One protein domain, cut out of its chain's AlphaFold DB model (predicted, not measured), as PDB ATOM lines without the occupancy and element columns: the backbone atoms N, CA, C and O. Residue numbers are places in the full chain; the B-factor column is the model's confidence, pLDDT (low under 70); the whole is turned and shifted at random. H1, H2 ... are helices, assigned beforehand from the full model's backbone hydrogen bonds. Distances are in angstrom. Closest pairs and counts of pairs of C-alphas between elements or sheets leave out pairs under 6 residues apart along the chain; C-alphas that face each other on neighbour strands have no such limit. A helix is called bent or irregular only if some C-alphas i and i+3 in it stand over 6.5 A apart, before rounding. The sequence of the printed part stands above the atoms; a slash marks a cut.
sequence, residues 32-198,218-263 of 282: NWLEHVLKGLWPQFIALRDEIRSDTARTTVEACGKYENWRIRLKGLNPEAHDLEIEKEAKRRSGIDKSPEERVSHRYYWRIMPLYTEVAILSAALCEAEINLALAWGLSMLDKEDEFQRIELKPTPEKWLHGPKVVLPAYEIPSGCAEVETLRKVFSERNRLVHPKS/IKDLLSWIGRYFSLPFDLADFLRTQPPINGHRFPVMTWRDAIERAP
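This is residues 32 to 198 and 218 to 263 of the 282 residues of an uncharacterized protein of Pseudomonas sp. GM80 (UniProt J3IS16). Two long helices, H1 and H3, run opposite ways and overlap over only part of their lengths, making a long rod; H7 runs beside H3, and H6 crosses H3. H2 folds back on H1 at one end of the rod, and H4 and H5 fold back beside the last part of H3 at the other. The printed part has 213 residues with seven named helices, H1 to H7 in order, and no named strand: the class is all helix. It is loose, with a radius of gyration of the C-alphas of 24.2 A and spans of 86 by 37 by 30 A.

Find C-alpha 33 at (98.000, 21.832, 11.320), where H1, residues 33 to 77, begins. By its hydrogen bonds it was assigned as one helix, but it is bent: C-alphas 40 and 43 are 6.8 A apart, between arms H1a, residues 33 to 40, and H1b, residues 43 to 77, 50.2 A long. Next come H2, residues 83 to 94, and H3, residues 100 to 140, 52.5 A long, from C-alpha 100 at (71.633, 28.135, -13.695). H3 is irregular, with C-alphas 103 and 106 7.7 A apart, and has a kink of 91 degrees near residue 107. Then read H4, residues 145 to 152, H5, residues 156 to 166, irregular with C-alphas 161 and 164 7.2 A apart, and H6, residues 178 to 194, 23.8 A long. H7, residues 218 to 240, was also assigned as one helix by its hydrogen bonds but is bent, C-alphas 229 and 232 being 7.2 A apart: its arms are H7a, residues 218 to 229, and H7b, residues 232 to 240, which ends with C-alpha 240 at (81.910, 17.090, 24.022).

Start at H3, the hub. H1b, H3 and H7a form a bundle, three helices or arms grouped together. Residues 100 to 115 of H3 touch H1b, closest at the C-alphas of Thr 56 and Pro 100, 5.5 A, at a shallow tilt of 30 degrees, opposite ways. H7a touches H3, closest at the C-alphas of Ser 123 and Tyr 228, 5.9 A. H6 touches H3 about perpendicular, at 73 degrees, with the C-alphas of Ile 121 and Arg 190 closest, 5.2 A. H4 and H5 form a hairpin and only just touch, with 3 pairs of C-alphas within 8 A, closest at Ile 151 and Lys 159, 6.3 A. H2 and H1b form a hairpin, closest at the C-alphas of Tyr 67 and Ser 94, 4.9 A. In H1a, H1b, H2, H6 and H7b every O i to N i+4 pair is within hydrogen-bond range; in H3 29 of 37 are, in H4 2 of 4, in H5 4 of 7 and in H7a 6 of 8.

The two C-alphas farthest apart are those of Glu 80 and Asp 143, 86.2 A. Residues 199 to 217 are not printed, and C-alphas 198 and 218 are 25.7 A apart across this cut. The link from H5 to H6, 11 residues, is long, and residues 241 to 263 hold no named element. Mean pLDDT of the printed part is 90.5; look for values under 70 at residues 196 to 198.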
ATOM      1  N   ASN A  32      97.759  21.900  15.652       71.69
ATOM      2  CA  ASN A  32      96.796  21.094  14.897       71.69
ATOM      3  C   ASN A  32      96.724  21.561  13.424       71.69
ATOM      4  O   ASN A  32      95.786  22.232  12.995       71.69
ATOM      5  N   TRP A  33      97.758  21.255  12.640       80.38
ATOM      6  CA  TRP A  33      98.000  21.832  11.320       80.38
ATOM      7  C   TRP A  33      96.880  21.484  10.337       80.38
ATOM      8  O   TRP A  33      96.522  22.313   9.503       80.38
ATOM      9  N   LEU A  34      96.275  20.296  10.466       85.56
ATOM     10  CA  LEU A  34      95.118  19.879   9.670       85.56
ATOM     11  C   LEU A  34      93.937  20.834   9.863       85.56
ATOM     12  O   LEU A  34      93.324  21.267   8.888       85.56
ATOM     13  N   GLU A  35      93.639  21.186  11.115       89.19
ATOM     14  CA  GLU A  35      92.605  22.162  11.448       89.19
ATOM     15  C   GLU A  35      92.963  23.546  10.908       89.19
ATOM     16  O   GLU A  35      92.125  24.186  10.273       89.19
ATOM     17  N   HIS A  36      94.203  23.996  11.117       88.31
ATOM     18  CA  HIS A  36      94.648  25.315  10.672       88.31
ATOM     19  C   HIS A  36      94.540  25.477   9.149       88.31
ATOM     20  O   HIS A  36      93.976  26.458   8.665       88.31
ATOM     21  N   VAL A  37      95.018  24.489   8.385       90.31
ATOM     22  CA  VAL A  37      94.936  24.500   6.920       90.31
ATOM     23  C   VAL A  37      93.479  24.458   6.465       90.31
ATOM     24  O   VAL A  37      93.084  25.261   5.620       90.31
ATOM     25  N   LEU A  38      92.647  23.589   7.054       93.19
ATOM     26  CA  LEU A  38      91.226  23.517   6.709       93.19
ATOM     27  C   LEU A  38      90.513  24.853   6.985       93.19
ATOM     28  O   LEU A  38      89.773  25.340   6.133       93.19
ATOM     29  N   LYS A  39      90.782  25.506   8.120       93.31
ATOM     30  CA  LYS A  39      90.256  26.848   8.422       93.31
ATOM     31  C   LYS A  39      90.758  27.906   7.438       93.31
ATOM     32  O   LYS A  39      89.969  28.739   6.999       93.31
ATOM     33  N   GLY A  40      92.024  27.849   7.025       92.75
ATOM     34  CA  GLY A  40      92.598  28.759   6.027       92.75
ATOM     35  C   GLY A  40      91.941  28.671   4.640       92.75
ATOM     36  O   GLY A  40      91.908  29.657   3.899       92.75
ATOM     37  N   LEU A  41      91.358  27.519   4.296       95.31
ATOM     38  CA  LEU A  41      90.613  27.321   3.048       95.31
ATOM     39  C   LEU A  41      89.168  27.847   3.111       95.31
ATOM     40  O   LEU A  41      88.552  28.080   2.068       95.31
ATOM     41  N   TRP A  42      88.617  28.064   4.309       96.25
ATOM     42  CA  TRP A  42      87.221  28.469   4.476       96.25
ATOM     43  C   TRP A  42      86.890  29.825   3.827       96.25
ATOM     44  O   TRP A  42      85.957  29.867   3.020       96.25
ATOM     45  N   PRO A  43      87.652  30.920   4.043       96.12
ATOM     46  CA  PRO A  43      87.379  32.196   3.374       96.12
ATOM     47  C   PRO A  43      87.436  32.096   1.845       96.12
ATOM     48  O   PRO A  43      86.639  32.728   1.152       96.12
ATOM     49  N   GLN A  44      88.337  31.263   1.310       95.56
ATOM     50  CA  GLN A  44      88.461  31.037  -0.133       95.56
ATOM     51  C   GLN A  44      87.209  30.361  -0.696       95.56
ATOM     52  O   GLN A  44      86.703  30.759  -1.749       95.56
ATOM     53  N   PHE A  45      86.673  29.371   0.025       96.25
ATOM     54  CA  PHE A  45      85.410  28.736  -0.333       96.25
ATOM     55  C   PHE A  45      84.243  29.714  -0.307       96.25
ATOM     56  O   PHE A  45      83.457  29.731  -1.252       96.25
ATOM     57  N   ILE A  46      84.134  30.535   0.739       96.69
ATOM     58  CA  ILE A  46      83.051  31.515   0.869       96.69
ATOM     59  C   ILE A  46      83.089  32.515  -0.287       96.69
ATOM     60  O   ILE A  46      82.086  32.666  -0.986       96.69
ATOM     61  N   ALA A  47      84.257  33.099  -0.569       97.12
ATOM     62  CA  ALA A  47      84.432  34.024  -1.684       97.12
ATOM     63  C   ALA A  47      84.056  33.381  -3.031       97.12
ATOM     64  O   ALA A  47      83.278  33.949  -3.796       97.12
ATOM     65  N   LEU A  48      84.545  32.164  -3.302       96.06
ATOM     66  CA  LEU A  48      84.252  31.451  -4.546       96.06
ATOM     67  C   LEU A  48      82.768  31.076  -4.669       96.06
ATOM     68  O   LEU A  48      82.178  31.202  -5.743       96.06
ATOM     69  N   ARG A  49      82.144  30.617  -3.581       96.00
ATOM     70  CA  ARG A  49      80.715  30.285  -3.529       96.00
ATOM     71  C   ARG A  49      79.866  31.509  -3.853       96.00
ATOM     72  O   ARG A  49      78.912  31.395  -4.624       96.00
ATOM     73  N   ASP A  50      80.196  32.653  -3.272       96.81
ATOM     74  CA  ASP A  50      79.419  33.878  -3.435       96.81
ATOM     75  C   ASP A  50      79.638  34.500  -4.828       96.81
ATOM     76  O   ASP A  50      78.675  34.944  -5.458       96.81
ATOM     77  N   GLU A  51      80.851  34.397  -5.384       97.12
ATOM     78  CA  GLU A  51      81.144  34.725  -6.787       97.12
ATOM     79  C   GLU A  51      80.302  33.873  -7.753       97.12
ATOM     80  O   GLU A  51      79.604  34.412  -8.618       97.12
ATOM     81  N   ILE A  52      80.283  32.545  -7.565       95.88
ATOM     82  CA  ILE A  52      79.477  31.629  -8.387       95.88
ATOM     83  C   ILE A  52      77.987  31.958  -8.270       95.88
ATOM     84  O   ILE A  52      77.285  31.963  -9.283       95.88
ATOM     85  N   ARG A  53      77.481  32.238  -7.062       95.62
ATOM     86  CA  ARG A  53      76.075  32.616  -6.839       95.62
ATOM     87  C   ARG A  53      75.713  33.904  -7.573       95.62
ATOM     88  O   ARG A  53      74.685  33.942  -8.247       95.62
ATOM     89  N   SER A  54      76.570  34.918  -7.490       96.88
ATOM     90  CA  SER A  54      76.380  36.197  -8.178       96.88
ATOM     91  C   SER A  54      76.356  36.024  -9.702       96.88
ATOM     92  O   SER A  54      75.424  36.478 -10.372       96.88
ATOM     93  N   ASP A  55      77.308  35.275 -10.268       96.00
ATOM     94  CA  ASP A  55      77.348  35.007 -11.712       96.00
ATOM     95  C   ASP A  55      76.161  34.144 -12.172       96.00
ATOM     96  O   ASP A  55      75.584  34.364 -13.239       96.00
ATOM     97  N   THR A  56      75.731  33.191 -11.344       95.12
ATOM     98  CA  THR A  56      74.540  32.365 -11.594       95.12
ATOM     99  C   THR A  56      73.270  33.221 -11.649       95.12
ATOM    100  O   THR A  56      72.449  33.058 -12.556       95.12
ATOM    101  N   ALA A  57      73.116  34.171 -10.722       94.88
ATOM    102  CA  ALA A  57      71.993  35.102 -10.716       94.88
ATOM    103  C   ALA A  57      72.004  35.990 -11.971       94.88
ATOM    104  O   ALA A  57      71.012  36.044 -12.702       94.88
ATOM    105  N   ARG A  58      73.152  36.602 -12.288       95.44
ATOM    106  CA  ARG A  58      73.329  37.439 -13.484       95.44
ATOM    107  C   ARG A  58      73.014  36.681 -14.774       95.44
ATOM    108  O   ARG A  58      72.192  37.124 -15.571       95.44
ATOM    109  N   THR A  59      73.623  35.513 -14.973       94.06
ATOM    110  CA  THR A  59      73.426  34.714 -16.195       94.06
ATOM    111  C   THR A  59      72.012  34.161 -16.331       94.06
ATOM    112  O   THR A  59      71.568  33.896 -17.447       94.06
ATOM    113  N   THR A  60      71.277  34.011 -15.228       93.75
ATOM    114  CA  THR A  60      69.852  33.660 -15.268       93.75
ATOM    115  C   THR A  60      69.018  34.795 -15.846       93.75
ATOM    116  O   THR A  60      68.236  34.554 -16.764       93.75
ATOM    117  N   VAL A  61      69.242  36.033 -15.396       94.62
ATOM    118  CA  VAL A  61      68.574  37.219 -15.958       94.62
ATOM    119  C   VAL A  61      68.923  37.388 -17.442       94.62
ATOM    120  O   VAL A  61      68.034  37.566 -18.274       94.62
ATOM    121  N   GLU A  62      70.203  37.247 -17.803       93.81
ATOM    122  CA  GLU A  62      70.648  37.318 -19.202       93.81
ATOM    123  C   GLU A  62      70.016  36.233 -20.085       93.81
ATOM    124  O   GLU A  62      69.659  36.507 -21.232       93.81
ATOM    125  N   ALA A  63      69.888  34.999 -19.585       93.50
ATOM    126  CA  ALA A  63      69.280  33.899 -20.329       93.50
ATOM    127  C   ALA A  63      67.793  34.162 -20.607       93.50
ATOM    128  O   ALA A  63      67.347  33.932 -21.730       93.50
ATOM    129  N   CYS A  64      67.056  34.705 -19.632       93.94
ATOM    130  CA  CYS A  64      65.665  35.128 -19.815       93.94
ATOM    131  C   CYS A  64      65.538  36.228 -20.880       93.94
ATOM    132  O   CYS A  64      64.728  36.103 -21.796       93.94
ATOM    133  N   GLY A  65      66.389  37.260 -20.826       94.94
ATOM    134  CA  GLY A  65      66.398  38.319 -21.843       94.94
ATOM    135  C   GLY A  65      66.745  37.799 -23.244       94.94
ATOM    136  O   GLY A  65      66.086  38.137 -24.226       94.94
ATOM    137  N   LYS A  66      67.745  36.911 -23.354       94.69
ATOM    138  CA  LYS A  66      68.106  36.258 -24.626       94.69
ATOM    139  C   LYS A  66      66.978  35.382 -25.160       94.69
ATOM    140  O   LYS A  66      66.789  35.346 -26.372       94.69
ATOM    141  N   TYR A  67      66.270  34.668 -24.288       96.19
ATOM    142  CA  TYR A  67      65.128  33.843 -24.672       96.19
ATOM    143  C   TYR A  67      64.035  34.689 -25.321       96.19
ATOM    144  O   TYR A  67      63.634  34.374 -26.440       96.19
ATOM    145  N   GLU A  68      63.631  35.792 -24.689       96.56
ATOM    146  CA  GLU A  68      62.579  36.651 -25.240       96.56
ATOM    147  C   GLU A  68      63.010  37.288 -26.571       96.56
ATOM    148  O   GLU A  68      62.275  37.236 -27.556       96.56
ATOM    149  N   ASN A  69      64.257  37.767 -26.659       96.25
ATOM    150  CA  ASN A  69      64.806  38.307 -27.905       96.25
ATOM    151  C   ASN A  69      64.814  37.271 -29.042       96.25
ATOM    152  O   ASN A  69      64.450  37.586 -30.177       96.25
ATOM    153  N   TRP A  70      65.223  36.028 -28.760       96.50
ATOM    154  CA  TRP A  70      65.199  34.955 -29.756       96.50
ATOM    155  C   TRP A  70      63.779  34.566 -30.144       96.50
ATOM    156  O   TRP A  70      63.528  34.347 -31.326       96.50
ATOM    157  N   ARG A  71      62.850  34.520 -29.188       95.25
ATOM    158  CA  ARG A  71      61.440  34.208 -29.431       95.25
ATOM    159  C   ARG A  71      60.799  35.231 -30.369       95.25
ATOM    160  O   ARG A  71      60.237  34.833 -31.385       95.25
ATOM    161  N   ILE A  72      60.954  36.527 -30.089       95.31
ATOM    162  CA  ILE A  72      60.443  37.616 -30.942       95.31
ATOM    163  C   ILE A  72      61.058  37.531 -32.344       95.31
ATOM    164  O   ILE A  72      60.344  37.552 -33.347       95.31
ATOM    165  N   ARG A  73      62.386  37.377 -32.425       94.94
ATOM    166  CA  ARG A  73      63.100  37.294 -33.704       94.94
ATOM    167  C   ARG A  73      62.665  36.091 -34.543       94.94
ATOM    168  O   ARG A  73      62.474  36.234 -35.746       94.94
ATOM    169  N   LEU A  74      62.527  34.913 -33.937       93.94
ATOM    170  CA  LEU A  74      62.149  33.687 -34.643       93.94
ATOM    171  C   LEU A  74      60.695  33.728 -35.125       93.94
ATOM    172  O   LEU A  74      60.456  33.297 -36.251       93.94
ATOM    173  N   LYS A  75      59.772  34.305 -34.338       93.25
ATOM    174  CA  LYS A  75      58.385  34.568 -34.767       93.25
ATOM    175  C   LYS A  75      58.328  35.497 -35.975       93.25
ATOM    176  O   LYS A  75      57.650  35.189 -36.945       93.25
ATOM    177  N   GLY A  76      59.082  36.598 -35.946       92.50
ATOM    178  CA  GLY A  76      59.126  37.536 -37.071       92.50
ATOM    179  C   GLY A  76      59.715  36.935 -38.351       92.50
ATOM    180  O   GLY A  76      59.268  37.264 -39.443       92.50
ATOM    181  N   LEU A  77      60.703  36.043 -38.228       93.50
ATOM    182  CA  LEU A  77      61.349  35.394 -39.376       93.50
ATOM    183  C   LEU A  77      60.569  34.195 -39.932       93.50
ATOM    184  O   LEU A  77      60.793  33.829 -41.082       93.50
ATOM    185  N   ASN A  78      59.692  33.574 -39.139       92.56
ATOM    186  CA  ASN A  78      58.958  32.368 -39.531       92.56
ATOM    187  C   ASN A  78      57.478  32.479 -39.112       92.56
ATOM    188  O   ASN A  78      57.068  31.801 -38.170       92.56
ATOM    189  N   PRO A  79      56.669  33.319 -39.787       88.19
ATOM    190  CA  PRO A  79      55.280  33.570 -39.388       88.19
ATOM    191  C   PRO A  79      54.386  32.321 -39.435       88.19
ATOM    192  O   PRO A  79      53.464  32.200 -38.639       88.19
ATOM    193  N   GLU A  80      54.692  31.391 -40.343       92.00
ATOM    194  CA  GLU A  80      53.942  30.143 -40.557       92.00
ATOM    195  C   GLU A  80      54.459  28.968 -39.703       92.00
ATOM    196  O   GLU A  80      53.893  27.876 -39.737       92.00
ATOM    197  N   ALA A  81      55.564  29.146 -38.965       89.69
ATOM    198  CA  ALA A  81      56.125  28.076 -38.143       89.69
ATOM    199  C   ALA A  81      55.303  27.869 -36.866       89.69
ATOM    200  O   ALA A  81      54.795  28.813 -36.260       89.69
ATOM    201  N   HIS A  82      55.214  26.618 -36.415       94.12
ATOM    202  CA  HIS A  82      54.436  26.281 -35.230       94.12
ATOM    203  C   HIS A  82      55.095  26.851 -33.962       94.12
ATOM    204  O   HIS A  82      56.299  26.694 -33.746       94.12
ATOM    205  N   ASP A  83      54.303  27.445 -33.063       91.69
ATOM    206  CA  ASP A  83      54.800  28.122 -31.852       91.69
ATOM    207  C   ASP A  83      55.731  27.239 -30.997       91.69
ATOM    208  O   ASP A  83      56.759  27.700 -30.502       91.69
ATOM    209  N   LEU A  84      55.422  25.944 -30.880       93.50
ATOM    210  CA  LEU A  84      56.260  24.969 -30.162       93.50
ATOM    211  C   LEU A  84      57.678  24.823 -30.744       93.50
ATOM    212  O   LEU A  84      58.635  24.631 -29.991       93.50
ATOM    213  N   GLU A  85      57.837  24.902 -32.067       92.62
ATOM    214  CA  GLU A  85      59.150  24.811 -32.715       92.62
ATOM    215  C   GLU A  85      59.972  26.070 -32.441       92.62
ATOM    216  O   GLU A  85      61.158  25.989 -32.103       92.62
ATOM    217  N   ILE A  86      59.310  27.230 -32.490       93.69
ATOM    218  CA  ILE A  86      59.903  28.524 -32.164       93.69
ATOM    219  C   ILE A  86      60.356  28.558 -30.704       93.69
ATOM    220  O   ILE A  86      61.479  28.972 -30.415       93.69
ATOM    221  N   GLU A  87      59.522  28.089 -29.775       94.25
ATOM    222  CA  GLU A  87      59.874  28.020 -28.358       94.25
ATOM    223  C   GLU A  87      61.071  27.108 -28.105       94.25
ATOM    224  O   GLU A  87      61.996  27.491 -27.383       94.25
ATOM    225  N   LYS A  88      61.077  25.915 -28.707       94.38
ATOM    226  CA  LYS A  88      62.171  24.952 -28.563       94.38
ATOM    227  C   LYS A  88      63.491  25.528 -29.074       94.38
ATOM    228  O   LYS A  88      64.516  25.421 -28.398       94.38
ATOM    229  N   GLU A  89      63.479  26.173 -30.236       94.00
ATOM    230  CA  GLU A  89      64.679  26.780 -30.808       94.00
ATOM    231  C   GLU A  89      65.134  28.015 -30.009       94.00
ATOM    232  O   GLU A  89      66.328  28.160 -29.733       94.00
ATOM    233  N   ALA A  90      64.207  28.862 -29.548       93.88
ATOM    234  CA  ALA A  90      64.521  30.008 -28.691       93.88
ATOM    235  C   ALA A  90      65.163  29.569 -27.366       93.88
ATOM    236  O   ALA A  90      66.160  30.154 -26.924       93.88
ATOM    237  N   LYS A  91      64.648  28.501 -26.745       93.25
ATOM    238  CA  LYS A  91      65.227  27.919 -25.528       93.25
ATOM    239  C   LYS A  91      66.630  27.362 -25.770       93.25
ATOM    240  O   LYS A  91      67.562  27.669 -25.019       93.25
ATOM    241  N   ARG A  92      66.821  26.638 -26.878       92.12
ATOM    242  CA  ARG A  92      68.127  26.096 -27.284       92.12
ATOM    243  C   ARG A  92      69.168  27.195 -27.510       92.12
ATOM    244  O   ARG A  92      70.302  27.065 -27.049       92.12
ATOM    245  N   ARG A  93      68.797  28.277 -28.204       91.56
ATOM    246  CA  ARG A  93      69.693  29.401 -28.543       91.56
ATOM    247  C   ARG A  93      70.029  30.288 -27.348       91.56
ATOM    248  O   ARG A  93      71.149  30.784 -27.257       91.56
ATOM    249  N   SER A  94      69.079  30.488 -26.440       91.56
ATOM    250  CA  SER A  94      69.286  31.263 -25.209       91.56
ATOM    251  C   SER A  94      70.040  30.484 -24.129       91.56
ATOM    252  O   SER A  94      70.675  31.094 -23.268       91.56
ATOM    253  N   GLY A  95      69.995  29.147 -24.168       89.06
ATOM    254  CA  GLY A  95      70.545  28.290 -23.118       89.06
ATOM    255  C   GLY A  95      69.716  28.305 -21.831       89.06
ATOM    256  O   GLY A  95      70.215  27.875 -20.787       89.06
ATOM    257  N   ILE A  96      68.470  28.791 -21.889       92.19
ATOM    258  CA  ILE A  96      67.567  28.882 -20.735       92.19
ATOM    259  C   ILE A  96      67.181  27.499 -20.184       92.19
ATOM    260  O   ILE A  96      66.937  27.374 -18.991       92.19
ATOM    261  N   ASP A  97      67.247  26.445 -21.002       90.50
ATOM    262  CA  ASP A  97      66.987  25.063 -20.564       90.50
ATOM    263  C   ASP A  97      68.100  24.472 -19.688       90.50
ATOM    264  O   ASP A  97      67.884  23.486 -18.985       90.50
ATOM    265  N   LYS A  98      69.309  25.048 -19.717       89.56
ATOM    266  CA  LYS A  98      70.385  24.622 -18.812       89.56
ATOM    267  C   LYS A  98      70.061  25.073 -17.395       89.56
ATOM    268  O   LYS A  98      69.558  26.183 -17.213       89.56
ATOM    269  N   SER A  99      70.425  24.268 -16.397       89.88
ATOM    270  CA  SER A  99      70.347  24.739 -15.011       89.88
ATOM    271  C   SER A  99      71.236  25.979 -14.814       89.88
ATOM    272  O   SER A  99      72.265  26.100 -15.493       89.88
ATOM    273  N   PRO A 100      70.865  26.913 -13.918       91.62
ATOM    274  CA  PRO A 100      71.633  28.135 -13.695       91.62
ATOM    275  C   PRO A 100      73.135  27.881 -13.472       91.62
ATOM    276  O   PRO A 100      73.973  28.503 -14.123       91.62
ATOM    277  N   GLU A 101      73.485  26.899 -12.644       89.19
ATOM    278  CA  GLU A 101      74.869  26.555 -12.314       89.19
ATOM    279  C   GLU A 101      75.621  25.922 -13.499       89.19
ATOM    280  O   GLU A 101      76.825  26.128 -13.658       89.19
ATOM    281  N   GLU A 102      74.940  25.181 -14.381       89.19
ATOM    282  CA  GLU A 102      75.559  24.615 -15.590       89.19
ATOM    283  C   GLU A 102      75.981  25.704 -16.583       89.19
ATOM    284  O   GLU A 102      77.000  25.541 -17.262       89.19
ATOM    285  N   ARG A 103      75.257  26.833 -16.644       90.38
ATOM    286  CA  ARG A 103      75.586  27.960 -17.539       90.38
ATOM    287  C   ARG A 103      76.927  28.600 -17.188       90.38
ATOM    288  O   ARG A 103      77.653  29.011 -18.091       90.38
ATOM    289  N   VAL A 104      77.275  28.631 -15.905       92.81
ATOM    290  CA  VAL A 104      78.527  29.222 -15.414       92.81
ATOM    291  C   VAL A 104      79.632  28.194 -15.164       92.81
ATOM    292  O   VAL A 104      80.796  28.558 -15.046       92.81
ATOM    293  N   SER A 105      79.290  26.903 -15.141       89.06
ATOM    294  CA  SER A 105      80.163  25.817 -14.682       89.06
ATOM    295  C   SER A 105      81.585  25.814 -15.263       89.06
ATOM    296  O   SER A 105      82.569  25.762 -14.525       89.06
ATOM    297  N   HIS A 106      81.707  25.956 -16.583       88.88
ATOM    298  CA  HIS A 106      82.982  25.996 -17.306       88.88
ATOM    299  C   HIS A 106      83.963  27.072 -16.801       88.88
ATOM    300  O   HIS A 106      85.172  26.883 -16.913       88.88
ATOM    301  N   ARG A 107      83.467  28.175 -16.221       92.25
ATOM    302  CA  ARG A 107      84.294  29.284 -15.714       92.25
ATOM    303  C   ARG A 107      84.946  28.977 -14.373       92.25
ATOM    304  O   ARG A 107      85.983  29.556 -14.073       92.25
ATOM    305  N   TYR A 108      84.353  28.083 -13.583       93.12
ATOM    306  CA  TYR A 108      84.734  27.875 -12.183       93.12
ATOM    307  C   TYR A 108      85.295  26.488 -11.892       93.12
ATOM    308  O   TYR A 108      85.932  26.313 -10.857       93.12
ATOM    309  N   TYR A 109      85.114  25.512 -12.790       89.12
ATOM    310  CA  TYR A 109      85.571  24.135 -12.570       89.12
ATOM    311  C   TYR A 109      87.043  24.029 -12.151       89.12
ATOM    312  O   TYR A 109      87.358  23.309 -11.208       89.12
ATOM    313  N   TRP A 110      87.930  24.780 -12.802       87.06
ATOM    314  CA  TRP A 110      89.367  24.767 -12.517       87.06
ATOM    315  C   TRP A 110      89.736  25.389 -11.158       87.06
ATOM    316  O   TRP A 110      90.801  25.081 -10.639       87.06
ATOM    317  N   ARG A 111      88.858  26.208 -10.558       91.00
ATOM    318  CA  ARG A 111      89.041  26.797  -9.213       91.00
ATOM    319  C   ARG A 111      88.400  25.951  -8.121       91.00
ATOM    320  O   ARG A 111      88.990  25.748  -7.069       91.00
ATOM    321  N   ILE A 112      87.186  25.453  -8.365       91.19
ATOM    322  CA  ILE A 112      86.416  24.729  -7.347       91.19
ATOM    323  C   ILE A 112      86.889  23.284  -7.161       91.19
ATOM    324  O   ILE A 112      86.785  22.759  -6.060       91.19
ATOM    325  N   MET A 113      87.410  22.627  -8.205       88.69
ATOM    326  CA  MET A 113      87.846  21.227  -8.117       88.69
ATOM    327  C   MET A 113      89.102  21.016  -7.255       88.69
ATOM    328  O   MET A 113      89.092  20.063  -6.470       88.69
ATOM    329  N   PRO A 114      90.159  21.852  -7.343       90.12
ATOM    330  CA  PRO A 114      91.281  21.773  -6.407       90.12
ATOM    331  C   PRO A 114      90.822  21.965  -4.959       90.12
ATOM    332  O   PRO A 114      91.045  21.086  -4.132       90.12
ATOM    333  N   LEU A 115      90.042  23.020  -4.695       92.81
ATOM    334  CA  LEU A 115      89.497  23.299  -3.366       92.81
ATOM    335  C   LEU A 115      88.628  22.146  -2.840       92.81
ATOM    336  O   LEU A 115      88.779  21.723  -1.701       92.81
ATOM    337  N   TYR A 116      87.754  21.582  -3.680       93.19
ATOM    338  CA  TYR A 116      86.971  20.388  -3.352       93.19
ATOM    339  C   TYR A 116      87.857  19.220  -2.913       93.19
ATOM    340  O   TYR A 116      87.521  18.505  -1.972       93.19
ATOM    341  N   THR A 117      88.969  19.017  -3.618       90.69
ATOM    342  CA  THR A 117      89.886  17.901  -3.389       90.69
ATOM    343  C   THR A 117      90.639  18.072  -2.081       90.69
ATOM    344  O   THR A 117      90.639  17.155  -1.262       90.69
ATOM    345  N   GLU A 118      91.212  19.254  -1.856       94.00
ATOM    346  CA  GLU A 118      91.915  19.589  -0.618       94.00
ATOM    347  C   GLU A 118      90.991  19.459   0.591       94.00
ATOM    348  O   GLU A 118      91.313  18.741   1.536       94.00
ATOM    349  N   VAL A 119      89.799  20.059   0.526       95.94
ATOM    350  CA  VAL A 119      88.817  19.991   1.614       95.94
ATOM    351  C   VAL A 119      88.379  18.552   1.871       95.94
ATOM    352  O   VAL A 119      88.343  18.129   3.019       95.94
ATOM    353  N   ALA A 120      88.085  17.759   0.837       95.19
ATOM    354  CA  ALA A 120      87.690  16.363   1.034       95.19
ATOM    355  C   ALA A 120      88.791  15.532   1.716       95.19
ATOM    356  O   ALA A 120      88.493  14.723   2.595       95.19
ATOM    357  N   ILE A 121      90.057  15.726   1.332       93.75
ATOM    358  CA  ILE A 121      91.194  15.005   1.918       93.75
ATOM    359  C   ILE A 121      91.424  15.448   3.367       93.75
ATOM    360  O   ILE A 121      91.478  14.596   4.254       93.75
ATOM    361  N   LEU A 122      91.513  16.758   3.609       94.62
ATOM    362  CA  LEU A 122      91.781  17.325   4.931       94.62
ATOM    363  C   LEU A 122      90.647  17.024   5.913       94.62
ATOM    364  O   LEU A 122      90.912  16.558   7.017       94.62
ATOM    365  N   SER A 123      89.389  17.197   5.502       96.50
ATOM    366  CA  SER A 123      88.239  16.853   6.340       96.50
ATOM    367  C   SER A 123      88.196  15.362   6.660       96.50
ATOM    368  O   SER A 123      87.938  15.001   7.803       96.50
ATOM    369  N   ALA A 124      88.478  14.477   5.695       96.12
ATOM    370  CA  ALA A 124      88.527  13.041   5.972       96.12
ATOM    371  C   ALA A 124      89.657  12.682   6.950       96.12
ATOM    372  O   ALA A 124      89.436  11.870   7.846       96.12
ATOM    373  N   ALA A 125      90.843  13.273   6.790       93.12
ATOM    374  CA  ALA A 125      91.973  13.057   7.693       93.12
ATOM    375  C   ALA A 125      91.664  13.553   9.112       93.12
ATOM    376  O   ALA A 125      91.901  12.834  10.076       93.12
ATOM    377  N   LEU A 126      91.069  14.740   9.236       93.19
ATOM    378  CA  LEU A 126      90.724  15.335  10.523       93.19
ATOM    379  C   LEU A 126      89.589  14.577  11.225       93.19
ATOM    380  O   LEU A 126      89.674  14.326  12.420       93.19
ATOM    381  N   CYS A 127      88.569  14.121  10.487       95.38
ATOM    382  CA  CYS A 127      87.562  13.210  11.034       95.38
ATOM    383  C   CYS A 127      88.184  11.895  11.517       95.38
ATOM    384  O   CYS A 127      87.836  11.419  12.590       95.38
ATOM    385  N   GLU A 128      89.079  11.284  10.733       93.94
ATOM    386  CA  GLU A 128      89.756  10.045  11.136       93.94
ATOM    387  C   GLU A 128      90.571  10.231  12.414       93.94
ATOM    388  O   GLU A 128      90.475   9.408  13.321       93.94
ATOM    389  N   ALA A 129      91.320  11.328  12.487       90.19
ATOM    390  CA  ALA A 129      92.112  11.720  13.640       90.19
ATOM    391  C   ALA A 129      91.247  11.874  14.903       90.19
ATOM    392  O   ALA A 129      91.529  11.241  15.917       90.19
ATOM    393  N   GLU A 130      90.154  12.635  14.809       90.12
ATOM    394  CA  GLU A 130      89.210  12.880  15.905       90.12
ATOM    395  C   GLU A 130      88.574  11.573  16.412       90.12
ATOM    396  O   GLU A 130      88.525  11.304  17.611       90.12
ATOM    397  N   ILE A 131      88.135  10.712  15.485       92.38
ATOM    398  CA  ILE A 131      87.501   9.427  15.806       92.38
ATOM    399  C   ILE A 131      88.501   8.476  16.469       92.38
ATOM    400  O   ILE A 131      88.180   7.859  17.485       92.38
ATOM    401  N   ASN A 132      89.702   8.341  15.904       90.56
ATOM    402  CA  ASN A 132      90.725   7.458  16.456       90.56
ATOM    403  C   ASN A 132      91.186   7.949  17.834       90.56
ATOM    404  O   ASN A 132      91.341   7.123  18.728       90.56
ATOM    405  N   LEU A 133      91.340   9.264  18.031       87.88
ATOM    406  CA  LEU A 133      91.678   9.845  19.330       87.88
ATOM    407  C   LEU A 133      90.618   9.508  20.384       87.88
ATOM    408  O   LEU A 133      90.957   8.990  21.445       87.88
ATOM    409  N   ALA A 134      89.342   9.760  20.082       87.69
ATOM    410  CA  ALA A 134      88.252   9.492  21.015       87.69
ATOM    411  C   ALA A 134      88.160   8.005  21.395       87.69
ATOM    412  O   ALA A 134      87.914   7.675  22.555       87.69
ATOM    413  N   LEU A 135      88.380   7.108  20.428       90.25
ATOM    414  CA  LEU A 135      88.367   5.663  20.654       90.25
ATOM    415  C   LEU A 135      89.574   5.182  21.455       90.25
ATOM    416  O   LEU A 135      89.386   4.437  22.412       90.25
ATOM    417  N   ALA A 136      90.786   5.602  21.086       88.38
ATOM    418  CA  ALA A 136      92.007   5.233  21.797       88.38
ATOM    419  C   ALA A 136      91.935   5.693  23.256       88.38
ATOM    420  O   ALA A 136      92.172   4.910  24.171       88.38
ATOM    421  N   TRP A 137      91.515   6.942  23.463       87.06
ATOM    422  CA  TRP A 137      91.339   7.510  24.789       87.06
ATOM    423  C   TRP A 137      90.273   6.765  25.600       87.06
ATOM    424  O   TRP A 137      90.544   6.324  26.713       87.06
ATOM    425  N   GLY A 138      89.076   6.571  25.037       86.81
ATOM    426  CA  GLY A 138      87.977   5.924  25.754       86.81
ATOM    427  C   GLY A 138      88.259   4.462  26.105       86.81
ATOM    428  O   GLY A 138      87.828   4.001  27.157       86.81
ATOM    429  N   LEU A 139      88.965   3.729  25.238       88.88
ATOM    430  CA  LEU A 139      89.328   2.330  25.486       88.88
ATOM    431  C   LEU A 139      90.457   2.205  26.504       88.88
ATOM    432  O   LEU A 139      90.395   1.306  27.338       88.88
ATOM    433  N   SER A 140      91.438   3.108  26.473       86.81
ATOM    434  CA  SER A 140      92.513   3.111  27.469       86.81
ATOM    435  C   SER A 140      91.994   3.452  28.866       86.81
ATOM    436  O   SER A 140      92.370   2.814  29.839       86.81
ATOM    437  N   MET A 141      91.004   4.346  28.975       85.31
ATOM    438  CA  MET A 141      90.321   4.620  30.249       85.31
ATOM    439  C   MET A 141      89.596   3.401  30.846       85.31
ATOM    440  O   MET A 141      89.173   3.456  31.998       85.31
ATOM    441  N   LEU A 142      89.403   2.326  30.079       85.06
ATOM    442  CA  LEU A 142      88.736   1.098  30.510       85.06
ATOM    443  C   LEU A 142      89.662  -0.130  30.475       85.06
ATOM    444  O   LEU A 142      89.141  -1.244  30.539       85.06
ATOM    445  N   ASP A 143      90.981   0.058  30.336       85.69
ATOM    446  CA  ASP A 143      91.987  -1.012  30.211       85.69
ATOM    447  C   ASP A 143      91.672  -2.007  29.068       85.69
ATOM    448  O   ASP A 143      91.739  -3.233  29.212       85.69
ATOM    449  N   LYS A 144      91.223  -1.476  27.919       86.75
ATOM    450  CA  LYS A 144      90.788  -2.236  26.727       86.75
ATOM    451  C   LYS A 144      91.597  -1.901  25.475       86.75
ATOM    452  O   LYS A 144      91.063  -1.898  24.361       86.75
ATOM    453  N   GLU A 145      92.886  -1.628  25.614       84.56
ATOM    454  CA  GLU A 145      93.766  -1.261  24.498       84.56
ATOM    455  C   GLU A 145      93.793  -2.328  23.389       84.56
ATOM    456  O   GLU A 145      93.800  -1.996  22.202       84.56
ATOM    457  N   ASP A 146      93.704  -3.611  23.741       84.44
ATOM    458  CA  ASP A 146      93.654  -4.713  22.769       84.44
ATOM    459  C   ASP A 146      92.405  -4.663  21.866       84.44
ATOM    460  O   ASP A 146      92.415  -5.135  20.721       84.44
ATOM    461  N   GLU A 147      91.307  -4.071  22.346       84.62
ATOM    462  CA  GLU A 147      90.100  -3.870  21.541       84.62
ATOM    463  C   GLU A 147      90.287  -2.741  20.517       84.62
ATOM    464  O   GLU A 147      89.684  -2.796  19.436       84.62
ATOM    465  N   PHE A 148      91.173  -1.771  20.786       84.06
ATOM    466  CA  PHE A 148      91.484  -0.691  19.848       84.06
ATOM    467  C   PHE A 148      92.074  -1.245  18.553       84.06
ATOM    468  O   PHE A 148      91.580  -0.905  17.478       84.06
ATOM    469  N   GLN A 149      93.025  -2.182  18.634       83.38
ATOM    470  CA  GLN A 149      93.636  -2.804  17.448       83.38
ATOM    471  C   GLN A 149      92.593  -3.472  16.538       83.38
ATOM    472  O   GLN A 149      92.674  -3.407  15.312       83.38
ATOM    473  N   ARG A 150      91.556  -4.087  17.123       85.44
ATOM    474  CA  ARG A 150      90.469  -4.722  16.357       85.44
ATOM    475  C   ARG A 150      89.554  -3.698  15.692       85.44
ATOM    476  O   ARG A 150      89.047  -3.943  14.595       85.44
ATOM    477  N   ILE A 151      89.299  -2.574  16.358       86.75
ATOM    478  CA  ILE A 151      88.455  -1.491  15.836       86.75
ATOM    479  C   ILE A 151      89.206  -0.691  14.769       86.75
ATOM    480  O   ILE A 151      88.604  -0.278  13.779       86.75
ATOM    481  N   GLU A 152      90.515  -0.516  14.924       84.75
ATOM    482  CA  GLU A 152      91.358   0.258  14.020       84.75
ATOM    483  C   GLU A 152      91.354  -0.290  12.584       84.75
ATOM    484  O   GLU A 152      91.399   0.492  11.634       84.75
ATOM    485  N   LEU A 153      91.198  -1.607  12.419       86.75
ATOM    486  CA  LEU A 153      91.103  -2.271  11.115       86.75
ATOM    487  C   LEU A 153      89.807  -1.963  10.347       86.75
ATOM    488  O   LEU A 153      89.713  -2.252   9.152       86.75
ATOM    489  N   LYS A 154      88.785  -1.410  11.008       90.81
ATOM    490  CA  LYS A 154      87.498  -1.109  10.370       90.81
ATOM    491  C   LYS A 154      87.552   0.207   9.590       90.81
ATOM    492  O   LYS A 154      88.290   1.113   9.962       90.81
ATOM    493  N   PRO A 155      86.726   0.389   8.547       90.94
ATOM    494  CA  PRO A 155      86.550   1.692   7.912       90.94
ATOM    495  C   PRO A 155      86.123   2.770   8.919       90.94
ATOM    496  O   PRO A 155      85.272   2.520   9.769       90.94
ATOM    497  N   THR A 156      86.632   3.997   8.791       92.31
ATOM    498  CA  THR A 156      86.336   5.101   9.726       92.31
ATOM    499  C   THR A 156      84.841   5.352   9.981       92.31
ATOM    500  O   THR A 156      84.474   5.545  11.140       92.31
ATOM    501  N   PRO A 157      83.933   5.283   8.983       92.12
ATOM    502  CA  PRO A 157      82.499   5.380   9.261       92.12
ATOM    503  C   PRO A 157      81.972   4.277  10.191       92.12
ATOM    504  O   PRO A 157      81.083   4.526  11.000       92.12
ATOM    505  N   GLU A 158      82.516   3.062  10.102       91.56
ATOM    506  CA  GLU A 158      82.153   1.954  10.991       91.56
ATOM    507  C   GLU A 158      82.775   2.116  12.376       91.56
ATOM    508  O   GLU A 158      82.096   1.852  13.372       91.56
ATOM    509  N   LYS A 159      84.024   2.610  12.452       92.75
ATOM    510  CA  LYS A 159      84.650   3.006  13.722       92.75
ATOM    511  C   LYS A 159      83.745   3.980  14.464       92.75
ATOM    512  O   LYS A 159      83.441   3.746  15.622       92.75
ATOM    513  N   TRP A 160      83.236   5.001  13.778       92.00
ATOM    514  CA  TRP A 160      82.363   6.010  14.376       92.00
ATOM    515  C   TRP A 160      81.003   5.476  14.838       92.00
ATOM    516  O   TRP A 160      80.510   5.854  15.896       92.00
ATOM    517  N   LEU A 161      80.375   4.597  14.055       90.50
ATOM    518  CA  LEU A 161      79.037   4.082  14.368       90.50
ATOM    519  C   LEU A 161      79.035   3.017  15.472       90.50
ATOM    520  O   LEU A 161      78.033   2.860  16.175       90.50
ATOM    521  N   HIS A 162      80.123   2.258  15.597       88.62
ATOM    522  CA  HIS A 162      80.154   1.057  16.431       88.62
ATOM    523  C   HIS A 162      81.244   1.067  17.495       88.62
ATOM    524  O   HIS A 162      81.031   0.490  18.556       88.62
ATOM    525  N   GLY A 163      82.379   1.717  17.242       86.31
ATOM    526  CA  GLY A 163      83.496   1.784  18.183       86.31
ATOM    527  C   GLY A 163      83.097   2.388  19.531       86.31
ATOM    528  O   GLY A 163      83.310   1.734  20.549       86.31
ATOM    529  N   PRO A 164      82.426   3.558  19.577       87.56
ATOM    530  CA  PRO A 164      82.092   4.188  20.850       87.56
ATOM    531  C   PRO A 164      81.152   3.358  21.727       87.56
ATOM    532  O   PRO A 164      81.162   3.526  22.939       87.56
ATOM    533  N   LYS A 165      80.392   2.406  21.168       88.31
ATOM    534  CA  LYS A 165      79.507   1.520  21.951       88.31
ATOM    535  C   LYS A 165      80.255   0.604  22.918       88.31
ATOM    536  O   LYS A 165      79.663   0.093  23.862       88.31
ATOM    537  N   VAL A 166      81.541   0.386  22.667       84.94
ATOM    538  CA  VAL A 166      82.416  -0.432  23.508       84.94
ATOM    539  C   VAL A 166      82.769   0.284  24.815       84.94
ATOM    540  O   VAL A 166      82.910  -0.364  25.852       84.94
ATOM    541  N   VAL A 167      82.860   1.615  24.761       84.56
ATOM    542  CA  VAL A 167      83.205   2.486  25.896       84.56
ATOM    543  C   VAL A 167      81.971   3.142  26.521       84.56
ATOM    544  O   VAL A 167      81.917   3.375  27.722       84.56
ATOM    545  N   LEU A 168      80.943   3.385  25.710       86.12
ATOM    546  CA  LEU A 168      79.674   4.000  26.076       86.12
ATOM    547  C   LEU A 168      78.524   3.169  25.491       86.12
ATOM    548  O   LEU A 168      78.080   3.443  24.376       86.12
ATOM    549  N   PRO A 169      77.985   2.169  26.211       85.94
ATOM    550  CA  PRO A 169      76.917   1.309  25.689       85.94
ATOM    551  C   PRO A 169      75.653   2.063  25.248       85.94
ATOM    552  O   PRO A 169      74.956   1.622  24.336       85.94
ATOM    553  N   ALA A 170      75.378   3.217  25.865       85.81
ATOM    554  CA  ALA A 170      74.271   4.108  25.516       85.81
ATOM    555  C   ALA A 170      74.559   5.017  24.303       85.81
ATOM    556  O   ALA A 170      73.711   5.825  23.931       85.81
ATOM    557  N   TYR A 171      75.744   4.919  23.693       87.06
ATOM    558  CA  TYR A 171      76.092   5.694  22.510       87.06
ATOM    559  C   TYR A 171      75.160   5.358  21.347       87.06
ATOM    560  O   TYR A 171      75.104   4.221  20.858       87.06
ATOM    561  N   GLU A 172      74.482   6.385  20.850       85.12
ATOM    562  CA  GLU A 172      73.587   6.270  19.716       85.12
ATOM    563  C   GLU A 172      73.759   7.452  18.765       85.12
ATOM    564  O   GLU A 172      73.591   8.615  19.128       85.12
ATOM    565  N   ILE A 173      74.071   7.133  17.509       85.75
ATOM    566  CA  ILE A 173      73.945   8.050  16.381       85.75
ATOM    567  C   ILE A 173      73.062   7.365  15.337       85.75
ATOM    568  O   ILE A 173      73.394   6.256  14.897       85.75
ATOM    569  N   PRO A 174      71.977   8.012  14.878       84.38
ATOM    570  CA  PRO A 174      71.177   7.492  13.781       84.38
ATOM    571  C   PRO A 174      72.030   7.328  12.518       84.38
ATOM    572  O   PRO A 174      72.563   8.293  11.977       84.38
ATOM    573  N   SER A 175      72.129   6.107  11.989       84.44
ATOM    574  CA  SER A 175      72.966   5.798  10.814       84.44
ATOM    575  C   SER A 175      72.522   6.488   9.512       84.44
ATOM    576  O   SER A 175      73.262   6.472   8.522       84.44
ATOM    577  N   GLY A 176      71.312   7.059   9.512       86.25
ATOM    578  CA  GLY A 176      70.734   7.868   8.441       86.25
ATOM    579  C   GLY A 176      70.823   9.381   8.665       86.25
ATOM    580  O   GLY A 176      70.233  10.121   7.884       86.25
ATOM    581  N   CYS A 177      71.513   9.863   9.708       92.50
ATOM    582  CA  CYS A 177      71.713  11.301   9.883       92.50
ATOM    583  C   CYS A 177      72.667  11.876   8.822       92.50
ATOM    584  O   CYS A 177      73.470  11.164   8.204       92.50
ATOM    585  N   ALA A 178      72.586  13.193   8.620       94.94
ATOM    586  CA  ALA A 178      73.364  13.879   7.600       94.94
ATOM    587  C   ALA A 178      74.874  13.785   7.855       94.94
ATOM    588  O   ALA A 178      75.635  13.692   6.903       94.94
ATOM    589  N   GLU A 179      75.332  13.767   9.104       95.06
ATOM    590  CA  GLU A 179      76.750  13.662   9.452       95.06
ATOM    591  C   GLU A 179      77.321  12.305   9.069       95.06
ATOM    592  O   GLU A 179      78.410  12.240   8.510       95.06
ATOM    593  N   VAL A 180      76.571  11.221   9.289       94.62
ATOM    594  CA  VAL A 180      76.985   9.874   8.876       94.62
ATOM    595  C   VAL A 180      76.985   9.755   7.353       94.62
ATOM    596  O   VAL A 180      77.896   9.153   6.781       94.62
ATOM    597  N   GLU A 181      76.008  10.354   6.670       96.12
ATOM    598  CA  GLU A 181      76.014  10.457   5.208       96.12
ATOM    599  C   GLU A 181      77.242  11.244   4.712       96.12
ATOM    600  O   GLU A 181      77.952  10.771   3.823       96.12
ATOM    601  N   THR A 182      77.540  12.396   5.321       97.38
ATOM    602  CA  THR A 182      78.712  13.219   4.992       97.38
ATOM    603  C   THR A 182      80.003  12.458   5.255       97.38
ATOM    604  O   THR A 182      80.890  12.480   4.409       97.38
ATOM    605  N   LEU A 183      80.099  11.739   6.374       97.06
ATOM    606  CA  LEU A 183      81.262  10.938   6.742       97.06
ATOM    607  C   LEU A 183      81.499   9.821   5.720       97.06
ATOM    608  O   LEU A 183      82.591   9.686   5.172       97.06
ATOM    609  N   ARG A 184      80.464   9.053   5.368       96.19
ATOM    610  CA  ARG A 184      80.571   8.032   4.313       96.19
ATOM    611  C   ARG A 184      80.989   8.648   2.979       96.19
ATOM    612  O   ARG A 184      81.843   8.100   2.281       96.19
ATOM    613  N   LYS A 185      80.398   9.790   2.627       95.94
ATOM    614  CA  LYS A 185      80.658  10.471   1.363       95.94
ATOM    615  C   LYS A 185      82.080  11.027   1.297       95.94
ATOM    616  O   LYS A 185      82.763  10.747   0.318       95.94
ATOM    617  N   VAL A 186      82.558  11.735   2.320       96.56
ATOM    618  CA  VAL A 186      83.897  12.348   2.326       96.56
ATOM    619  C   VAL A 186      84.999  11.288   2.266       96.56
ATOM    620  O   VAL A 186      85.946  11.446   1.503       96.56
ATOM    621  N   PHE A 187      84.835  10.146   2.947       95.19
ATOM    622  CA  PHE A 187      85.779   9.027   2.840       95.19
ATOM    623  C   PHE A 187      85.720   8.337   1.475       95.19
ATOM    624  O   PHE A 187      86.758   7.996   0.908       95.19
ATOM    625  N   SER A 188      84.522   8.165   0.905       92.31
ATOM    626  CA  SER A 188      84.376   7.651  -0.460       92.31
ATOM    627  C   SER A 188      85.065   8.560  -1.485       92.31
ATOM    628  O   SER A 188      85.751   8.067  -2.382       92.31
ATOM    629  N   GLU A 189      84.928   9.877  -1.332       91.06
ATOM    630  CA  GLU A 189      85.555  10.869  -2.202       91.06
ATOM    631  C   GLU A 189      87.068  10.944  -1.999       91.06
ATOM    632  O   GLU A 189      87.794  10.881  -2.986       91.06
ATOM    633  N   ARG A 190      87.566  10.967  -0.755       91.44
ATOM    634  CA  ARG A 190      89.006  10.879  -0.467       91.44
ATOM    635  C   ARG A 190      89.620   9.648  -1.130       91.44
ATOM    636  O   ARG A 190      90.593   9.778  -1.865       91.44
ATOM    637  N   ASN A 191      89.008   8.474  -0.969       88.00
ATOM    638  CA  ASN A 191      89.493   7.248  -1.604       88.00
ATOM    639  C   ASN A 191      89.454   7.334  -3.135       88.00
ATOM    640  O   ASN A 191      90.381   6.885  -3.804       88.00
ATOM    641  N   ARG A 192      88.402   7.934  -3.706       84.12
ATOM    642  CA  ARG A 192      88.281   8.154  -5.154       84.12
ATOM    643  C   ARG A 192      89.373   9.083  -5.699       84.12
ATOM    644  O   ARG A 192      89.816   8.868  -6.824       84.12
ATOM    645  N   LEU A 193      89.752  10.114  -4.946       83.12
ATOM    646  CA  LEU A 193      90.708  11.145  -5.360       83.12
ATOM    647  C   LEU A 193      92.165  10.699  -5.166       83.12
ATOM    648  O   LEU A 193      92.997  10.981  -6.021       83.12
ATOM    649  N   VAL A 194      92.461   9.973  -4.084       80.69
ATOM    650  CA  VAL A 194      93.821   9.516  -3.737       80.69
ATOM    651  C   VAL A 194      94.201   8.212  -4.448       80.69
ATOM    652  O   VAL A 194      95.374   7.983  -4.728       80.69
ATOM    653  N   HIS A 195      93.224   7.366  -4.791       73.94
ATOM    654  CA  HIS A 195      93.462   6.088  -5.469       73.94
ATOM    655  C   HIS A 195      92.824   6.072  -6.865       73.94
ATOM    656  O   HIS A 195      91.787   5.421  -7.069       73.94
ATOM    657  N   PRO A 196      93.409   6.776  -7.855       66.25
ATOM    658  CA  PRO A 196      92.917   6.709  -9.223       66.25
ATOM    659  C   PRO A 196      92.998   5.258  -9.713       66.25
ATOM    660  O   PRO A 196      94.059   4.637  -9.709       66.25
ATOM    661  N   LYS A 197      91.857   4.686 -10.119       64.44
ATOM    662  CA  LYS A 197      91.823   3.315 -10.645       64.44
ATOM    663  C   LYS A 197      92.555   3.264 -11.985       64.44
ATOM    664  O   LYS A 197      92.088   3.857 -12.960       64.44
ATOM    665  N   SER A 198      93.663   2.532 -12.031       57.72
ATOM    666  CA  SER A 198      94.417   2.268 -13.257       57.72
ATOM    667  C   SER A 198      93.581   1.505 -14.280       57.72
ATOM    668  O   SER A 198      92.708   0.703 -13.939       57.72
ATOM    669  N   ILE A 218      78.682  21.524 -10.521       90.06
ATOM    670  CA  ILE A 218      79.072  22.600  -9.585       90.06
ATOM    671  C   ILE A 218      78.096  22.723  -8.412       90.06
ATOM    672  O   ILE A 218      78.531  22.885  -7.277       90.06
ATOM    673  N   LYS A 219      76.792  22.579  -8.667       90.31
ATOM    674  CA  LYS A 219      75.767  22.564  -7.617       90.31
ATOM    675  C   LYS A 219      76.062  21.519  -6.533       90.31
ATOM    676  O   LYS A 219      75.967  21.821  -5.345       90.31
ATOM    677  N   ASP A 220      76.457  20.315  -6.942       91.12
ATOM    678  CA  ASP A 220      76.792  19.232  -6.020       91.12
ATOM    679  C   ASP A 220      78.084  19.554  -5.263       91.12
ATOM    680  O   ASP A 220      78.135  19.379  -4.049       91.12
ATOM    681  N   LEU A 221      79.106  20.079  -5.952       91.50
ATOM    682  CA  LEU A 221      80.363  20.495  -5.320       91.50
ATOM    683  C   LEU A 221      80.112  21.526  -4.216       91.50
ATOM    684  O   LEU A 221      80.551  21.326  -3.090       91.50
ATOM    685  N   LEU A 222      79.357  22.589  -4.506       91.88
ATOM    686  CA  LEU A 222      79.053  23.645  -3.536       91.88
ATOM    687  C   LEU A 222      78.298  23.117  -2.312       91.88
ATOM    688  O   LEU A 222      78.598  23.517  -1.190       91.88
ATOM    689  N   SER A 223      77.338  22.214  -2.529       91.06
ATOM    690  CA  SER A 223      76.580  21.578  -1.448       91.06
ATOM    691  C   SER A 223      77.484  20.723  -0.552       91.06
ATOM    692  O   SER A 223      77.446  20.832   0.674       91.06
ATOM    693  N   TRP A 224      78.344  19.898  -1.157       95.81
ATOM    694  CA  TRP A 224      79.191  18.959  -0.423       95.81
ATOM    695  C   TRP A 224      80.376  19.616   0.281       95.81
ATOM    696  O   TRP A 224      80.668  19.230   1.407       95.81
ATOM    697  N   ILE A 225      81.021  20.622  -0.319       96.06
ATOM    698  CA  ILE A 225      82.171  21.303   0.300       96.06
ATOM    699  C   ILE A 225      81.783  21.901   1.654       96.06
ATOM    700  O   ILE A 225      82.495  21.694   2.633       96.06
ATOM    701  N   GLY A 226      80.626  22.568   1.745       95.56
ATOM    702  CA  GLY A 226      80.141  23.115   3.017       95.56
ATOM    703  C   GLY A 226      79.934  22.035   4.086       95.56
ATOM    704  O   GLY A 226      80.327  22.216   5.236       95.56
ATOM    705  N   ARG A 227      79.391  20.872   3.696       97.31
ATOM    706  CA  ARG A 227      79.251  19.714   4.594       97.31
ATOM    707  C   ARG A 227      80.614  19.171   5.033       97.31
ATOM    708  O   ARG A 227      80.782  18.859   6.207       97.31
ATOM    709  N   TYR A 228      81.588  19.084   4.128       97.75
ATOM    710  CA  TYR A 228      82.928  18.578   4.443       97.75
ATOM    711  C   TYR A 228      83.686  19.497   5.392       97.75
ATOM    712  O   TYR A 228      84.273  19.000   6.349       97.75
ATOM    713  N   PHE A 229      83.642  20.814   5.176       97.25
ATOM    714  CA  PHE A 229      84.241  21.778   6.098       97.25
ATOM    715  C   PHE A 229      83.682  21.625   7.510       97.25
ATOM    716  O   PHE A 229      84.446  21.578   8.464       97.25
ATOM    717  N   SER A 230      82.358  21.526   7.637       96.50
ATOM    718  CA  SER A 230      81.692  21.477   8.939       96.50
ATOM    719  C   SER A 230      81.939  20.177   9.706       96.50
ATOM    720  O   SER A 230      82.015  20.206  10.934       96.50
ATOM    721  N   LEU A 231      82.044  19.044   9.000       97.25
ATOM    722  CA  LEU A 231      81.954  17.715   9.604       97.25
ATOM    723  C   LEU A 231      82.958  17.459  10.743       97.25
ATOM    724  O   LEU A 231      82.490  17.036  11.795       97.25
ATOM    725  N   PRO A 232      84.281  17.701  10.615       95.69
ATOM    726  CA  PRO A 232      85.223  17.399  11.698       95.69
ATOM    727  C   PRO A 232      84.851  18.098  13.011       95.69
ATOM    728  O   PRO A 232      84.818  17.472  14.067       95.69
ATOM    729  N   PHE A 233      84.444  19.363  12.913       94.50
ATOM    730  CA  PHE A 233      83.998  20.160  14.049       94.50
ATOM    731  C   PHE A 233      82.662  19.665  14.615       94.50
ATOM    732  O   PHE A 233      82.446  19.741  15.818       94.50
ATOM    733  N   ASP A 234      81.755  19.144  13.777       94.81
ATOM    734  CA  ASP A 234      80.492  18.559  14.248       94.81
ATOM    735  C   ASP A 234      80.726  17.297  15.071       94.81
ATOM    736  O   ASP A 234      80.038  17.086  16.067       94.81
ATOM    737  N   LEU A 235      81.696  16.474  14.662       93.50
ATOM    738  CA  LEU A 235      82.079  15.279  15.408       93.50
ATOM    739  C   LEU A 235      82.720  15.656  16.746       93.50
ATOM    740  O   LEU A 235      82.337  15.098  17.769       93.50
ATOM    741  N   ALA A 236      83.626  16.637  16.755       91.38
ATOM    742  CA  ALA A 236      84.245  17.139  17.982       91.38
ATOM    743  C   ALA A 236      83.213  17.749  18.946       91.38
ATOM    744  O   ALA A 236      83.216  17.450  20.139       91.38
ATOM    745  N   ASP A 237      82.286  18.567  18.439       92.19
ATOM    746  CA  ASP A 237      81.196  19.128  19.243       92.19
ATOM    747  C   ASP A 237      80.326  18.019  19.840       92.19
ATOM    748  O   ASP A 237      80.036  18.044  21.034       92.19
ATOM    749  N   PHE A 238      79.982  17.002  19.050       91.44
ATOM    750  CA  PHE A 238      79.225  15.855  19.538       91.44
ATOM    751  C   PHE A 238      79.987  15.033  20.589       91.44
ATOM    752  O   PHE A 238      79.385  14.568  21.557       91.44
ATOM    753  N   LEU A 239      81.305  14.867  20.458       88.62
ATOM    754  CA  LEU A 239      82.123  14.199  21.479       88.62
ATOM    755  C   LEU A 239      82.071  14.936  22.821       88.62
ATOM    756  O   LEU A 239      81.975  14.301  23.869       88.62
ATOM    757  N   ARG A 240      82.043  16.273  22.802       88.25
ATOM    758  CA  ARG A 240      81.910  17.090  24.022       88.25
ATOM    759  C   ARG A 240      80.563  16.925  24.718       88.25
ATOM    760  O   ARG A 240      80.482  17.211  25.910       88.25
ATOM    761  N   THR A 241      79.517  16.501  24.005       89.38
ATOM    762  CA  THR A 241      78.206  16.242  24.621       89.38
ATOM    763  C   THR A 241      78.112  14.870  25.268       89.38
ATOM    764  O   THR A 241      77.121  14.591  25.940       89.38
ATOM    765  N   GLN A 242      79.085  13.989  25.031       89.00
ATOM    766  CA  GLN A 242      79.059  12.647  25.594       89.00
ATOM    767  C   GLN A 242      79.353  12.680  27.099       89.00
ATOM    768  O   GLN A 242      80.104  13.544  27.566       89.00
ATOM    769  N   PRO A 243      78.770  11.749  27.875       88.44
ATOM    770  CA  PRO A 243      79.061  11.649  29.295       88.44
ATOM    771  C   PRO A 243      80.552  11.350  29.523       88.44
ATOM    772  O   PRO A 243      81.177  10.675  28.698       88.44
ATOM    773  N   PRO A 244      81.128  11.833  30.636       86.94
ATOM    774  CA  PRO A 244      82.512  11.538  30.971       86.94
ATOM    775  C   PRO A 244      82.711  10.042  31.247       86.94
ATOM    776  O   PRO A 244      81.835   9.385  31.814       86.94
ATOM    777  N   ILE A 245      83.889   9.523  30.899       83.00
ATOM    778  CA  ILE A 245      84.335   8.167  31.242       83.00
ATOM    779  C   ILE A 245      85.280   8.294  32.433       83.00
ATOM    780  O   ILE A 245      86.234   9.067  32.379       83.00
ATOM    781  N   ASN A 246      84.982   7.593  33.531       84.06
ATOM    782  CA  ASN A 246      85.744   7.667  34.785       84.06
ATOM    783  C   ASN A 246      85.977   9.106  35.292       84.06
ATOM    784  O   ASN A 246      87.007   9.416  35.870       84.06
ATOM    785  N   GLY A 247      85.014  10.009  35.067       83.19
ATOM    786  CA  GLY A 247      85.108  11.417  35.478       83.19
ATOM    787  C   GLY A 247      85.842  12.335  34.493       83.19
ATOM    788  O   GLY A 247      85.788  13.554  34.651       83.19
ATOM    789  N   HIS A 248      86.437  11.793  33.431       82.06
ATOM    790  CA  HIS A 248      87.158  12.566  32.425       82.06
ATOM    791  C   HIS A 248      86.318  12.777  31.156       82.06
ATOM    792  O   HIS A 248      85.557  11.907  30.732       82.06
ATOM    793  N   ARG A 249      86.435  13.957  30.534       84.62
ATOM    794  CA  ARG A 249      85.762  14.271  29.261       84.62
ATOM    795  C   ARG A 249      86.575  13.759  28.072       84.62
ATOM    796  O   ARG A 249      87.798  13.697  28.153       84.62
ATOM    797  N   PHE A 250      85.898  13.494  26.954       82.50
ATOM    798  CA  PHE A 250      86.571  13.138  25.706       82.50
ATOM    799  C   PHE A 250      87.543  14.238  25.265       82.50
ATOM    800  O   PHE A 250      87.141  15.408  25.190       82.50
ATOM    801  N   PRO A 251      88.795  13.884  24.931       83.19
ATOM    802  CA  PRO A 251      89.691  14.800  24.259       83.19
ATOM    803  C   PRO A 251      89.177  15.049  22.844       83.19
ATOM    804  O   PRO A 251      88.583  14.179  22.205       83.19
ATOM    805  N   VAL A 252      89.422  16.259  22.366       84.12
ATOM    806  CA  VAL A 252      88.969  16.734  21.063       84.12
ATOM    807  C   VAL A 252      90.087  17.510  20.400       84.12
ATOM    808  O   VAL A 252      90.779  18.281  21.068       84.12
ATOM    809  N   MET A 253      90.272  17.308  19.099       81.25
ATOM    810  CA  MET A 253      91.355  17.965  18.366       81.25
ATOM    811  C   MET A 253      90.931  19.341  17.873       81.25
ATOM    812  O   MET A 253      91.730  20.269  17.884       81.25
ATOM    813  N   THR A 254      89.676  19.481  17.451       86.00
ATOM    814  CA  THR A 254      89.228  20.644  16.675       86.00
ATOM    815  C   THR A 254      88.262  21.549  17.417       86.00
ATOM    816  O   THR A 254      87.400  21.079  18.157       86.00
ATOM    817  N   TRP A 255      88.334  22.861  17.176       84.81
ATOM    818  CA  TRP A 255      87.433  23.851  17.775       84.81
ATOM    819  C   TRP A 255      86.687  24.647  16.713       84.81
ATOM    820  O   TRP A 255      87.285  25.222  15.804       84.81
ATOM    821  N   ARG A 256      85.359  24.718  16.842       84.81
ATOM    822  CA  ARG A 256      84.531  25.526  15.949       84.81
ATOM    823  C   ARG A 256      84.633  27.005  16.321       84.81
ATOM    824  O   ARG A 256      84.184  27.402  17.389       84.81
ATOM    825  N   ASP A 257      85.190  27.809  15.423       82.25
ATOM    826  CA  ASP A 257      85.314  29.268  15.563       82.25
ATOM    827  C   ASP A 257      84.844  30.029  14.308       82.25
ATOM    828  O   ASP A 257      84.070  30.973  14.416       82.25
ATOM    829  N   ALA A 258      85.268  29.606  13.116       81.25
ATOM    830  CA  ALA A 258      85.041  30.312  11.854       81.25
ATOM    831  C   ALA A 258      84.156  29.533  10.872       81.25
ATOM    832  O   ALA A 258      83.516  30.125  10.003       81.25
ATOM    833  N   ILE A 259      84.135  28.202  10.986       91.69
ATOM    834  CA  ILE A 259      83.430  27.330  10.047       91.69
ATOM    835  C   ILE A 259      81.993  27.118  10.517       91.69
ATOM    836  O   ILE A 259      81.721  26.474  11.538       91.69
ATOM    837  N   GLU A 260      81.064  27.648   9.726       92.81
ATOM    838  CA  GLU A 260      79.632  27.506   9.958       92.81
ATOM    839  C   GLU A 260      79.209  26.038   9.905       92.81
ATOM    840  O   GLU A 260      79.697  25.243   9.094       92.81
ATOM    841  N   ARG A 261      78.246  25.685  10.761       92.94
ATOM    842  CA  ARG A 261      77.631  24.364  10.710       92.94
ATOM    843  C   ARG A 261      76.854  24.206   9.406       92.94
ATOM    844  O   ARG A 261      76.038  25.057   9.047       92.94
ATOM    845  N   ALA A 262      77.052  23.083   8.721       94.69
ATOM    846  CA  ALA A 262      76.243  22.760   7.554       94.69
ATOM    847  C   ALA A 262      74.761  22.622   7.968       94.69
ATOM    848  O   ALA A 262      74.472  21.901   8.924       94.69
ATOM    849  N   PRO A 263      73.795  23.247   7.267       93.56
ATOM    850  CA  PRO A 263      72.391  23.273   7.696       93.56
ATOM    851  C   PRO A 263      71.755  21.893   7.914       93.56
ATOM    852  O   PRO A 263      70.810  21.764   8.695       93.56
TER     853      PRO A 263